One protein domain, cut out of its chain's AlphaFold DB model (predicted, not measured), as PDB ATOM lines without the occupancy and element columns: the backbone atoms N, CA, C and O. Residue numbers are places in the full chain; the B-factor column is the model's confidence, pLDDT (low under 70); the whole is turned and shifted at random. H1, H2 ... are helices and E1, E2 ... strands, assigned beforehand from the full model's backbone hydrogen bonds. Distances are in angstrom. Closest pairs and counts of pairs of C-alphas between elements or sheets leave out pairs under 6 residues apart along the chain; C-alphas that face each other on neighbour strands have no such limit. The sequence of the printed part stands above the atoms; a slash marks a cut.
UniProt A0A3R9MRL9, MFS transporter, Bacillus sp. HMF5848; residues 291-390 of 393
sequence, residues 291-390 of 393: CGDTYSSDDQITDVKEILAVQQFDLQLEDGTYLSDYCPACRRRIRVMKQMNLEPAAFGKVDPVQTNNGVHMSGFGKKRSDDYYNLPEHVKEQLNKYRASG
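What this domain is: This is residues 291 to 390 of the 393 residues of the protein "MFS transporter" of Bacillus sp. HMF5848 (UniProt A0A3R9MRL9). A loose, flat, open frame: E1, H1, the link after it and H2 make three sides and more of a ring, and a long unnamed stretch leads away to a small far arm of H3 and H4, where residues 384 to 390 stick out. The 100 printed residues run E1, H1, H2, H3, H4, mostly helix, with 44 in named elements. The radius of gyration is 17.1 A and the spans 46 by 41 by 17 A.

Where its parts are: E1, residues 294 to 296, begins at C-alpha 294 (181.731, 170.990, 140.694). H1, 298 to 310, measures 18.3 A; H2, 328 to 339, 16.6 A; H3 is 370 to 373; H4, 377 to 388, measures 16.3 A and ends at C-alpha 388 (187.544, 158.524, 122.543).

How they stand to each other: E1 pairs with no named strand and meets H1 only through their tight link. H1 and H2 are apart. H3 and H4 are close but not clearly touching, C-alphas 370 and 380 being closest at 7.8 A. In H1, H2 and H4 every O i to N i+4 pair is within hydrogen-bond range; H3 is too short for one.

The domain as a whole: C-alphas 312 and 389 are farthest apart, 50.1 A. The printed part has no cut. The links H1 to H2 and H2 to H3 are long. Residues 344 to 351, 358 to 371 and 390 have pLDDT under 70.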
ATOM      1  N   CYS A 291     187.716 167.021 146.545       82.44
ATOM      2  CA  CYS A 291     187.866 166.295 145.276       82.44
ATOM      3  C   CYS A 291     187.882 167.189 144.030       82.44
ATOM      4  O   CYS A 291     187.945 166.658 142.929       82.44
ATOM      5  N   GLY A 292     187.744 168.511 144.173       85.25
ATOM      6  CA  GLY A 292     187.714 169.451 143.047       85.25
ATOM      7  C   GLY A 292     186.422 169.443 142.220       85.25
ATOM      8  O   GLY A 292     186.167 170.393 141.489       85.25
ATOM      9  N   ASP A 293     185.556 168.435 142.364       81.94
ATOM     10  CA  ASP A 293     184.335 168.334 141.556       81.94
ATOM     11  C   ASP A 293     183.367 169.496 141.784       81.94
ATOM     12  O   ASP A 293     183.018 169.823 142.923       81.94
ATOM     13  N   THR A 294     182.853 170.049 140.688       85.19
ATOM     14  CA  THR A 294     181.731 170.990 140.694       85.19
ATOM     15  C   THR A 294     180.469 170.293 141.206       85.19
ATOM     16  O   THR A 294     180.081 169.226 140.721       85.19
ATOM     17  N   TYR A 295     179.840 170.852 142.247       84.94
ATOM     18  CA  TYR A 295     178.708 170.183 142.908       84.94
ATOM     19  C   TYR A 295     177.565 171.093 143.366       84.94
ATOM     20  O   TYR A 295     176.535 170.565 143.796       84.94
ATOM     21  N   SER A 296     177.769 172.411 143.377       89.38
ATOM     22  CA  SER A 296     176.808 173.408 143.859       89.38
ATOM     23  C   SER A 296     177.224 174.807 143.380       89.38
ATOM     24  O   SER A 296     178.191 174.919 142.633       89.38
ATOM     25  N   SER A 297     176.538 175.860 143.828       89.94
ATOM     26  CA  SER A 297     176.891 177.267 143.605       89.94
ATOM     27  C   SER A 297     177.271 177.958 144.920       89.94
ATOM     28  O   SER A 297     176.867 177.525 146.005       89.94
ATOM     29  N   ASP A 298     178.016 179.062 144.845       90.81
ATOM     30  CA  ASP A 298     178.378 179.845 146.037       90.81
ATOM     31  C   ASP A 298     177.153 180.387 146.779       90.81
ATOM     32  O   ASP A 298     177.125 180.389 148.012       90.81
ATOM     33  N   ASP A 299     176.110 180.774 146.040       91.19
ATOM     34  CA  ASP A 299     174.841 181.222 146.611       91.19
ATOM     35  C   ASP A 299     174.195 180.126 147.464       91.19
ATOM     36  O   ASP A 299     173.793 180.380 148.601       91.19
ATOM     37  N   GLN A 300     174.142 178.892 146.949       92.31
ATOM     38  CA  GLN A 300     173.553 177.770 147.671       92.31
ATOM     39  C   GLN A 300     174.360 177.408 148.921       92.31
ATOM     40  O   GLN A 300     173.775 177.176 149.980       92.31
ATOM     41  N   ILE A 301     175.692 177.363 148.827       93.38
ATOM     42  CA  ILE A 301     176.538 177.006 149.971       93.38
ATOM     43  C   ILE A 301     176.515 178.090 151.046       93.38
ATOM     44  O   ILE A 301     176.432 177.760 152.230       93.38
ATOM     45  N   THR A 302     176.523 179.363 150.655       93.50
ATOM     46  CA  THR A 302     176.378 180.486 151.592       93.50
ATOM     47  C   THR A 302     175.039 180.413 152.319       93.50
ATOM     48  O   THR A 302     175.009 180.471 153.546       93.50
ATOM     49  N   ASP A 303     173.943 180.175 151.592       94.19
ATOM     50  CA  ASP A 303     172.611 180.050 152.191       94.19
ATOM     51  C   ASP A 303     172.531 178.867 153.166       94.19
ATOM     52  O   ASP A 303     171.968 178.997 154.251       94.19
ATOM     53  N   VAL A 304     173.140 177.723 152.834       93.62
ATOM     54  CA  VAL A 304     173.215 176.567 153.745       93.62
ATOM     55  C   VAL A 304     173.998 176.904 155.017       93.62
ATOM     56  O   VAL A 304     173.540 176.554 156.104       93.62
ATOM     57  N   LYS A 305     175.141 177.595 154.908       93.12
ATOM     58  CA  LYS A 305     175.936 178.021 156.073       93.12
ATOM     59  C   LYS A 305     175.157 178.985 156.967       93.12
ATOM     60  O   LYS A 305     175.118 178.779 158.176       93.12
ATOM     61  N   GLU A 306     174.484 179.977 156.382       93.06
ATOM     62  CA  GLU A 306     173.637 180.921 157.123       93.06
ATOM     63  C   GLU A 306     172.499 180.195 157.864       93.06
ATOM     64  O   GLU A 306     172.258 180.459 159.042       93.06
ATOM     65  N   ILE A 307     171.834 179.232 157.212       93.94
ATOM     66  CA  ILE A 307     170.760 178.441 157.836       93.94
ATOM     67  C   ILE A 307     171.285 177.639 159.033       93.94
ATOM     68  O   ILE A 307     170.643 177.633 160.086       93.94
ATOM     69  N   LEU A 308     172.430 176.966 158.883       93.50
ATOM     70  CA  LEU A 308     173.031 176.162 159.951       93.50
ATOM     71  C   LEU A 308     173.483 177.034 161.126       93.50
ATOM     72  O   LEU A 308     173.182 176.703 162.272       93.50
ATOM     73  N   ALA A 309     174.108 178.182 160.848       91.50
ATOM     74  CA  ALA A 309     174.545 179.128 161.870       91.50
ATOM     75  C   ALA A 309     173.366 179.658 162.706       91.50
ATOM     76  O   ALA A 309     173.418 179.650 163.935       91.50
ATOM     77  N   VAL A 310     172.250 180.039 162.070       91.19
ATOM     78  CA  VAL A 310     171.032 180.478 162.785       91.19
ATOM     79  C   VAL A 310     170.456 179.364 163.663       91.19
ATOM     80  O   VAL A 310     169.905 179.634 164.729       91.19
ATOM     81  N   GLN A 311     170.589 178.108 163.237       90.62
ATOM     82  CA  GLN A 311     170.153 176.939 164.002       90.62
ATOM     83  C   GLN A 311     171.172 176.466 165.046       90.62
ATOM     84  O   GLN A 311     170.893 175.492 165.739       90.62
ATOM     85  N   GLN A 312     172.311 177.157 165.179       91.12
ATOM     86  CA  GLN A 312     173.405 176.796 166.085       91.12
ATOM     87  C   GLN A 312     173.976 175.395 165.799       91.12
ATOM     88  O   GLN A 312     174.464 174.712 166.695       91.12
ATOM     89  N   PHE A 313     173.915 174.961 164.537       90.81
ATOM     90  CA  PHE A 313     174.629 173.777 164.075       90.81
ATOM     91  C   PHE A 313     176.019 174.186 163.606       90.81
ATOM     92  O   PHE A 313     176.185 174.646 162.473       90.81
ATOM     93  N   ASP A 314     177.009 173.989 164.471       85.38
ATOM     94  CA  ASP A 314     178.406 174.129 164.093       85.38
ATOM     95  C   ASP A 314     178.896 172.842 163.416       85.38
ATOM     96  O   ASP A 314     179.014 171.784 164.034       85.38
ATOM     97  N   LEU A 315     179.090 172.927 162.101       88.44
ATOM     98  CA  LEU A 315     179.659 171.862 161.273       88.44
ATOM     99  C   LEU A 315     181.012 172.292 160.698       88.44
ATOM    100  O   LEU A 315     181.358 171.895 159.577       88.44
ATOM    101  N   GLN A 316     181.730 173.152 161.421       89.88
ATOM    102  CA  GLN A 316     183.109 173.487 161.120       89.88
ATOM    103  C   GLN A 316     184.018 172.287 161.432       89.88
ATOM    104  O   GLN A 316     183.831 171.564 162.409       89.88
ATOM    105  N   LEU A 317     184.966 172.030 160.540       86.75
ATOM    106  CA  LEU A 317     186.014 171.028 160.687       86.75
ATOM    107  C   LEU A 317     187.259 171.670 161.314       86.75
ATOM    108  O   LEU A 317     187.387 172.891 161.372       86.75
ATOM    109  N   GLU A 318     188.200 170.835 161.750       84.56
ATOM    110  CA  GLU A 318     189.446 171.263 162.405       84.56
ATOM    111  C   GLU A 318     190.319 172.165 161.514       84.56
ATOM    112  O   GLU A 318     191.019 173.042 162.011       84.56
ATOM    113  N   ASP A 319     190.223 172.016 160.189       84.38
ATOM    114  CA  ASP A 319     190.904 172.857 159.195       84.38
ATOM    115  C   ASP A 319     190.213 174.218 158.956       84.38
ATOM    116  O   ASP A 319     190.587 174.978 158.061       84.38
ATOM    117  N   GLY A 320     189.167 174.527 159.728       87.00
ATOM    118  CA  GLY A 320     188.388 175.759 159.640       87.00
ATOM    119  C   GLY A 320     187.371 175.784 158.496       87.00
ATOM    120  O   GLY A 320     186.623 176.759 158.366       87.00
ATOM    121  N   THR A 321     187.299 174.741 157.667       90.00
ATOM    122  CA  THR A 321     186.282 174.622 156.617       90.00
ATOM    123  C   THR A 321     184.951 174.136 157.183       90.00
ATOM    124  O   THR A 321     184.880 173.649 158.303       90.00
ATOM    125  N   TYR A 322     183.864 174.252 156.418       91.31
ATOM    126  CA  TYR A 322     182.564 173.730 156.843       91.31
ATOM    127  C   TYR A 322     182.218 172.466 156.076       91.31
ATOM    128  O   TYR A 322     182.502 172.366 154.884       91.31
ATOM    129  N   LEU A 323     181.470 171.548 156.693       90.38
ATOM    130  CA  LEU A 323     180.984 170.345 156.012       90.38
ATOM    131  C   LEU A 323     180.198 170.676 154.725       90.38
ATOM    132  O   LEU A 323     180.230 169.918 153.758       90.38
ATOM    133  N   SER A 324     179.521 171.828 154.679       91.81
ATOM    134  CA  SER A 324     178.826 172.334 153.490       91.81
ATOM    135  C   SER A 324     179.750 172.682 152.318       91.81
ATOM    136  O   SER A 324     179.235 172.832 151.223       91.81
ATOM    137  N   ASP A 325     181.067 172.815 152.518       92.44
ATOM    138  CA  ASP A 325     182.060 173.043 151.455       92.44
ATOM    139  C   ASP A 325     182.425 171.761 150.677       92.44
ATOM    140  O   ASP A 325     183.157 171.821 149.683       92.44
ATOM    141  N   TYR A 326     181.892 170.608 151.092       90.31
ATOM    142  CA  TYR A 326     182.182 169.302 150.508       90.31
ATOM    143  C   TYR A 326     180.970 168.723 149.768       90.31
ATOM    144  O   TYR A 326     179.825 168.749 150.242       90.31
ATOM    145  N   CYS A 327     181.225 168.100 148.615       88.25
ATOM    146  CA  CYS A 327     180.184 167.431 147.841       88.25
ATOM    147  C   CYS A 327     179.524 166.286 148.646       88.25
ATOM    148  O   CYS A 327     180.129 165.744 149.579       88.25
ATOM    149  N   PRO A 328     178.282 165.872 148.319       86.94
ATOM    150  CA  PRO A 328     177.592 164.799 149.044       86.94
ATOM    151  C   PRO A 328     178.396 163.493 149.167       86.94
ATOM    152  O   PRO A 328     178.312 162.831 150.199       86.94
ATOM    153  N   ALA A 329     179.189 163.135 148.151       83.56
ATOM    154  CA  ALA A 329     180.045 161.949 148.179       83.56
ATOM    155  C   ALA A 329     181.177 162.087 149.211       83.56
ATOM    156  O   ALA A 329     181.334 161.215 150.067       83.56
ATOM    157  N   CYS A 330     181.903 163.211 149.193       85.00
ATOM    158  CA  CYS A 330     182.958 163.499 150.166       85.00
ATOM    159  C   CYS A 330     182.405 163.575 151.594       85.00
ATOM    160  O   CYS A 330     182.980 162.977 152.494       85.00
ATOM    161  N   ARG A 331     181.240 164.207 151.806       87.94
ATOM    162  CA  ARG A 331     180.589 164.247 153.129       87.94
ATOM    163  C   ARG A 331     180.257 162.861 153.673       87.94
ATOM    164  O   ARG A 331     180.462 162.600 154.855       87.94
ATOM    165  N   ARG A 332     179.748 161.962 152.822       85.88
ATOM    166  CA  ARG A 332     179.476 160.569 153.214       85.88
ATOM    167  C   ARG A 332     180.759 159.842 153.604       85.88
ATOM    168  O   ARG A 332     180.757 159.168 154.628       85.88
ATOM    169  N   ARG A 333     181.845 160.021 152.842       82.69
ATOM    170  CA  ARG A 333     183.160 159.450 153.176       82.69
ATOM    171  C   ARG A 333     183.689 159.993 154.501       82.69
ATOM    172  O   ARG A 333     184.019 159.192 155.361       82.69
ATOM    173  N   ILE A 334     183.685 161.313 154.705       83.50
ATOM    174  CA  ILE A 334     184.115 161.945 155.967       83.50
ATOM    175  C   ILE A 334     183.335 161.367 157.154       83.50
ATOM    176  O   ILE A 334     183.931 160.975 158.152       83.50
ATOM    177  N   ARG A 335     182.006 161.233 157.026       85.69
ATOM    178  CA  ARG A 335     181.165 160.632 158.070       85.69
ATOM    179  C   ARG A 335     181.561 159.186 158.379       85.69
ATOM    180  O   ARG A 335     181.634 158.815 159.542       85.69
ATOM    181  N   VAL A 336     181.790 158.379 157.346       83.31
ATOM    182  CA  VAL A 336     182.192 156.974 157.485       83.31
ATOM    183  C   VAL A 336     183.582 156.857 158.118       83.31
ATOM    184  O   VAL A 336     183.750 156.081 159.051       83.31
ATOM    185  N   MET A 337     184.547 157.666 157.677       81.06
ATOM    186  CA  MET A 337     185.894 157.731 158.255       81.06
ATOM    187  C   MET A 337     185.846 158.063 159.745       81.06
ATOM    188  O   MET A 337     186.408 157.329 160.554       81.06
ATOM    189  N   LYS A 338     185.086 159.099 160.123       83.06
ATOM    190  CA  LYS A 338     184.942 159.487 161.530       83.06
ATOM    191  C   LYS A 338     184.263 158.392 162.362       83.06
ATOM    192  O   LYS A 338     184.696 158.141 163.476       83.06
ATOM    193  N   GLN A 339     183.265 157.686 161.814       85.25
ATOM    194  CA  GLN A 339     182.629 156.534 162.476       85.25
ATOM    195  C   GLN A 339     183.615 155.380 162.733       85.25
ATOM    196  O   GLN A 339     183.433 154.615 163.676       85.25
ATOM    197  N   MET A 340     184.646 155.247 161.897       82.44
ATOM    198  CA  MET A 340     185.696 154.232 162.021       82.44
ATOM    199  C   MET A 340     186.916 154.718 162.821       82.44
ATOM    200  O   MET A 340     187.920 154.011 162.859       82.44
ATOM    201  N   ASN A 341     186.842 155.898 163.454       83.62
ATOM    202  CA  ASN A 341     187.970 156.556 164.128       83.62
ATOM    203  C   ASN A 341     189.206 156.694 163.230       83.62
ATOM    204  O   ASN A 341     190.341 156.549 163.675       83.62
ATOM    205  N   LEU A 342     188.972 156.947 161.946       77.69
ATOM    206  CA  LEU A 342     190.025 157.216 160.989       77.69
ATOM    207  C   LEU A 342     190.090 158.712 160.716       77.69
ATOM    208  O   LEU A 342     189.060 159.361 160.500       77.69
ATOM    209  N   GLU A 343     191.308 159.235 160.634       70.38
ATOM    210  CA  GLU A 343     191.518 160.574 160.103       70.38
ATOM    211  C   GLU A 343     191.098 160.612 158.628       70.38
ATOM    212  O   GLU A 343     191.383 159.665 157.885       70.38
ATOM    213  N   PRO A 344     190.395 161.662 158.165       64.25
ATOM    214  CA  PRO A 344     190.007 161.798 156.771       64.25
ATOM    215  C   PRO A 344     191.255 162.007 155.900       64.25
ATOM    216  O   PRO A 344     191.602 163.130 155.530       64.25
ATOM    217  N   ALA A 345     191.918 160.907 155.542       57.91
ATOM    218  CA  ALA A 345     193.098 160.910 154.692       57.91
ATOM    219  C   ALA A 345     192.821 161.605 153.345       57.91
ATOM    220  O   ALA A 345     191.680 161.892 152.950       57.91
ATOM    221  N   ALA A 346     193.886 161.942 152.623       56.38
ATOM    222  CA  ALA A 346     193.788 162.379 151.238       56.38
ATOM    223  C   ALA A 346     193.293 161.206 150.374       56.38
ATOM    224  O   ALA A 346     194.084 160.408 149.897       56.38
ATOM    225  N   PHE A 347     191.974 161.076 150.215       62.69
ATOM    226  CA  PHE A 347     191.385 160.173 149.230       62.69
ATOM    227  C   PHE A 347     191.064 160.957 147.965       62.69
ATOM    228  O   PHE A 347     190.377 161.984 148.027       62.69
ATOM    229  N   GLY A 348     191.527 160.443 146.835       57.66
ATOM    230  CA  GLY A 348     191.153 160.877 145.505       57.66
ATOM    231  C   GLY A 348     189.673 160.639 145.201       57.66
ATOM    232  O   GLY A 348     188.899 160.043 145.962       57.66
ATOM    233  N   LYS A 349     189.257 161.139 144.041       60.53
ATOM    234  CA  LYS A 349     187.862 161.195 143.581       60.53
ATOM    235  C   LYS A 349     187.146 159.836 143.615       60.53
ATOM    236  O   LYS A 349     185.968 159.769 143.976       60.53
ATOM    237  N   VAL A 350     187.853 158.739 143.345       63.50
ATOM    238  CA  VAL A 350     187.276 157.382 143.233       63.50
ATOM    239  C   VAL A 350     187.818 156.416 144.291       63.50
ATOM    240  O   VAL A 350     187.271 155.329 144.457       63.50
ATOM    241  N   ASP A 351     188.812 156.838 145.071       66.38
ATOM    242  CA  ASP A 351     189.548 155.931 145.945       66.38
ATOM    243  C   ASP A 351     188.630 155.240 146.960       66.38
ATOM    244  O   ASP A 351     187.741 155.882 147.549       66.38
ATOM    245  N   PRO A 352     188.819 153.925 147.163       71.12
ATOM    246  CA  PRO A 352     188.078 153.209 148.173       71.12
ATOM    247  C   PRO A 352     188.451 153.718 149.563       71.12
ATOM    248  O   PRO A 352     189.577 154.148 149.824       71.12
ATOM    249  N   VAL A 353     187.488 153.637 150.475       71.06
ATOM    250  CA  VAL A 353     187.734 153.971 151.871       71.06
ATOM    251  C   VAL A 353     188.580 152.858 152.479       71.06
ATOM    252  O   VAL A 353     188.124 151.721 152.610       71.06
ATOM    253  N   GLN A 354     189.818 153.201 152.821       72.75
ATOM    254  CA  GLN A 354     190.771 152.322 153.484       72.75
ATOM    255  C   GLN A 354     190.346 152.135 154.943       72.75
ATOM    256  O   GLN A 354     190.253 153.110 155.685       72.75
ATOM    257  N   THR A 355     190.032 150.907 155.348       71.50
ATOM    258  CA  THR A 355     189.610 150.576 156.715       71.50
ATOM    259  C   THR A 355     190.749 149.915 157.490       71.50
ATOM    260  O   THR A 355     191.636 149.291 156.906       71.50
ATOM    261  N   ASN A 356     190.691 149.971 158.824       72.06
ATOM    262  CA  ASN A 356     191.713 149.371 159.695       72.06
ATOM    263  C   ASN A 356     191.822 147.838 159.590       72.06
ATOM    264  O   ASN A 356     192.788 147.262 160.074       72.06
ATOM    265  N   ASN A 357     190.842 147.166 158.981       76.12
ATOM    266  CA  ASN A 357     190.807 145.710 158.827       76.12
ATOM    267  C   ASN A 357     191.145 145.241 157.398       76.12
ATOM    268  O   ASN A 357     190.899 144.082 157.074       76.12
ATOM    269  N   GLY A 358     191.648 146.127 156.530       68.25
ATOM    270  CA  GLY A 358     191.975 145.805 155.133       68.25
ATOM    271  C   GLY A 358     190.757 145.581 154.223       68.25
ATOM    272  O   GLY A 358     190.921 145.295 153.040       68.25
ATOM    273  N   VAL A 359     189.530 145.729 154.738       66.50
ATOM    274  CA  VAL A 359     188.290 145.604 153.956       66.50
ATOM    275  C   VAL A 359     187.907 146.950 153.352       66.50
ATOM    276  O   VAL A 359     187.209 147.764 153.952       66.50
ATOM    277  N   HIS A 360     188.324 147.174 152.118       67.75
ATOM    278  CA  HIS A 360     188.029 148.407 151.402       67.75
ATOM    279  C   HIS A 360     186.532 148.564 151.102       67.75
ATOM    280  O   HIS A 360     185.912 147.697 150.485       67.75
ATOM    281  N   MET A 361     185.944 149.704 151.475       61.00
ATOM    282  CA  MET A 361     184.605 150.067 151.001       61.00
ATOM    283  C   MET A 361     184.704 150.824 149.682       61.00
ATOM    284  O   MET A 361     185.538 151.720 149.532       61.00
ATOM    285  N   SER A 362     183.824 150.501 148.733       61.66
ATOM    286  CA  SER A 362     183.778 151.198 147.450       61.66
ATOM    287  C   SER A 362     183.537 152.700 147.641       61.66
ATOM    288  O   SER A 362     182.749 153.143 148.482       61.66
ATOM    289  N   GLY A 363     184.252 153.510 146.860       59.72
ATOM    290  CA  GLY A 363     184.112 154.958 146.898       59.72
ATOM    291  C   GLY A 363     182.687 155.392 146.533       59.72
ATOM    292  O   GLY A 363     182.140 155.005 145.507       59.72
ATOM    293  N   PHE A 364     182.081 156.266 147.343       63.16
ATOM    294  CA  PHE A 364     180.701 156.753 147.144       63.16
ATOM    295  C   PHE A 364     180.502 157.763 145.984       63.16
ATOM    296  O   PHE A 364     179.602 158.603 146.055       63.16
ATOM    297  N   GLY A 365     181.333 157.741 144.938       57.34
ATOM    298  CA  GLY A 365     181.369 158.780 143.901       57.34
ATOM    299  C   GLY A 365     181.000 158.277 142.504       57.34
ATOM    300  O   GLY A 365     181.562 157.298 142.031       57.34
ATOM    301  N   LYS A 366     180.098 158.987 141.820       61.19
ATOM    302  CA  LYS A 366     179.980 158.988 140.351       61.19
ATOM    303  C   LYS A 366     180.091 160.443 139.880       61.19
ATOM    304  O   LYS A 366     179.455 161.303 140.495       61.19
ATOM    305  N   LYS A 367     180.880 160.720 138.829       60.78
ATOM    306  CA  LYS A 367     180.911 162.041 138.160       60.78
ATOM    307  C   LYS A 367     179.485 162.341 137.669       60.78
ATOM    308  O   LYS A 367     178.773 161.423 137.253       60.78
ATOM    309  N   ARG A 368     179.034 163.597 137.769       66.88
ATOM    310  CA  ARG A 368     177.781 164.002 137.108       66.88
ATOM    311  C   ARG A 368     177.964 163.831 135.596       66.88
ATOM    312  O   ARG A 368     179.058 164.068 135.096       66.88
ATOM    313  N   SER A 369     176.919 163.401 134.892       67.38
ATOM    314  CA  SER A 369     176.944 163.340 133.427       67.38
ATOM    315  C   SER A 369     177.059 164.752 132.857       67.38
ATOM    316  O   SER A 369     176.421 165.665 133.382       67.38
ATOM    317  N   ASP A 370     177.809 164.941 131.772       68.19
ATOM    318  CA  ASP A 370     177.980 166.279 131.177       68.19
ATOM    319  C   ASP A 370     176.668 166.846 130.627       68.19
ATOM    320  O   ASP A 370     176.473 168.060 130.613       68.19
ATOM    321  N   ASP A 371     175.719 165.966 130.286       66.38
ATOM    322  CA  ASP A 371     174.343 166.322 129.925       66.38
ATOM    323  C   ASP A 371     173.647 167.187 130.985       66.38
ATOM    324  O   ASP A 371     172.694 167.899 130.679       66.38
ATOM    325  N   TYR A 372     174.120 167.149 132.234       70.12
ATOM    326  CA  TYR A 372     173.598 167.980 133.312       70.12
ATOM    327  C   TYR A 372     173.810 169.481 133.059       70.12
ATOM    328  O   TYR A 372     172.950 170.283 133.419       70.12
ATOM    329  N   TYR A 373     174.928 169.865 132.435       71.56
ATOM    330  CA  TYR A 373     175.343 171.264 132.298       71.56
ATOM    331  C   TYR A 373     174.836 171.948 131.023       71.56
ATOM    332  O   TYR A 373     175.222 173.081 130.755       71.56
ATOM    333  N   ASN A 374     173.959 171.292 130.248       70.50
ATOM    334  CA  ASN A 374     173.419 171.811 128.983       70.50
ATOM    335  C   ASN A 374     174.508 172.401 128.064       70.50
ATOM    336  O   ASN A 374     174.319 173.464 127.474       70.50
ATOM    337  N   LEU A 375     175.649 171.715 127.962       77.00
ATOM    338  CA  LEU A 375     176.758 172.153 127.120       77.00
ATOM    339  C   LEU A 375     176.298 172.313 125.658       77.00
ATOM    340  O   LEU A 375     175.472 171.517 125.196       77.00
ATOM    341  N   PRO A 376     176.823 173.298 124.908       80.00
ATOM    342  CA  PRO A 376     176.581 173.390 123.473       80.00
ATOM    343  C   PRO A 376     176.985 172.093 122.757       80.00
ATOM    344  O   PRO A 376     177.975 171.465 123.133       80.00
ATOM    345  N   GLU A 377     176.266 171.706 121.699       81.50
ATOM    346  CA  GLU A 377     176.523 170.432 120.996       81.50
ATOM    347  C   GLU A 377     177.968 170.305 120.491       81.50
ATOM    348  O   GLU A 377     178.585 169.259 120.657       81.50
ATOM    349  N   HIS A 378     178.570 171.393 120.004       81.75
ATOM    350  CA  HIS A 378     179.975 171.377 119.580       81.75
ATOM    351  C   HIS A 378     180.950 171.046 120.729       81.75
ATOM    352  O   HIS A 378     181.956 170.376 120.505       81.75
ATOM    353  N   VAL A 379     180.646 171.466 121.964       81.06
ATOM    354  CA  VAL A 379     181.453 171.150 123.156       81.06
ATOM    355  C   VAL A 379     181.256 169.690 123.554       81.06
ATOM    356  O   VAL A 379     182.222 169.011 123.892       81.06
ATOM    357  N   LYS A 380     180.024 169.170 123.462       81.50
ATOM    358  CA  LYS A 380     179.749 167.744 123.702       81.50
ATOM    359  C   LYS A 380     180.476 166.852 122.699       81.50
ATOM    360  O   LYS A 380     181.067 165.851 123.089       81.50
ATOM    361  N   GLU A 381     180.473 167.222 121.421       81.00
ATOM    362  CA  GLU A 381     181.205 166.499 120.380       81.00
ATOM    363  C   GLU A 381     182.717 166.508 120.626       81.00
ATOM    364  O   GLU A 381     183.370 165.476 120.465       81.00
ATOM    365  N   GLN A 382     183.278 167.641 121.054       83.19
ATOM    366  CA  GLN A 382     184.692 167.742 121.423       83.19
ATOM    367  C   GLN A 382     185.033 166.887 122.649       83.19
ATOM    368  O   GLN A 382     186.004 166.135 122.604       83.19
ATOM    369  N   LEU A 383     184.210 166.925 123.702       79.81
ATOM    370  CA  LEU A 383     184.351 166.071 124.888       79.81
ATOM    371  C   LEU A 383     184.292 164.583 124.532       79.81
ATOM    372  O   LEU A 383     185.103 163.792 125.013       79.81
ATOM    373  N   ASN A 384     183.364 164.195 123.658       81.69
ATOM    374  CA  ASN A 384     183.241 162.815 123.198       81.69
ATOM    375  C   ASN A 384     184.470 162.376 122.390       81.69
ATOM    376  O   ASN A 384     184.952 161.260 122.580       81.69
ATOM    377  N   LYS A 385     185.022 163.252 121.539       81.94
ATOM    378  CA  LYS A 385     186.273 162.991 120.808       81.94
ATOM    379  C   LYS A 385     187.477 162.878 121.748       81.94
ATOM    380  O   LYS A 385     188.266 161.953 121.592       81.94
ATOM    381  N   TYR A 386     187.585 163.759 122.741       80.44
ATOM    382  CA  TYR A 386     188.655 163.729 123.745       80.44
ATOM    383  C   TYR A 386     188.631 162.436 124.579       80.44
ATOM    384  O   TYR A 386     189.660 161.786 124.778       80.44
ATOM    385  N   ARG A 387     187.437 161.989 124.977       80.12
ATOM    386  CA  ARG A 387     187.253 160.702 125.664       80.12
ATOM    387  C   ARG A 387     187.570 159.509 124.781       80.12
ATOM    388  O   ARG A 387     188.189 158.558 125.244       80.12
ATOM    389  N   ALA A 388     187.188 159.562 123.506       77.25
ATOM    390  CA  ALA A 388     187.544 158.524 122.543       77.25
ATOM    391  C   ALA A 388     189.068 158.420 122.336       77.25
ATOM    392  O   ALA A 388     189.559 157.339 122.027       77.25
ATOM    393  N   SER A 389     189.818 159.506 122.561       78.38
ATOM    394  CA  SER A 389     191.287 159.505 122.571       78.38
ATOM    395  C   SER A 389     191.927 159.108 123.911       78.38
ATOM    396  O   SER A 389     193.143 159.206 124.045       78.38
ATOM    397  N   GLY A 390     191.144 158.648 124.894       67.31
ATOM    398  CA  GLY A 390     191.651 158.186 126.194       67.31
ATOM    399  C   GLY A 390     191.884 159.293 127.226       67.31
ATOM    400  O   GLY A 390     192.604 159.075 128.194       67.31
TER     401      GLY A 390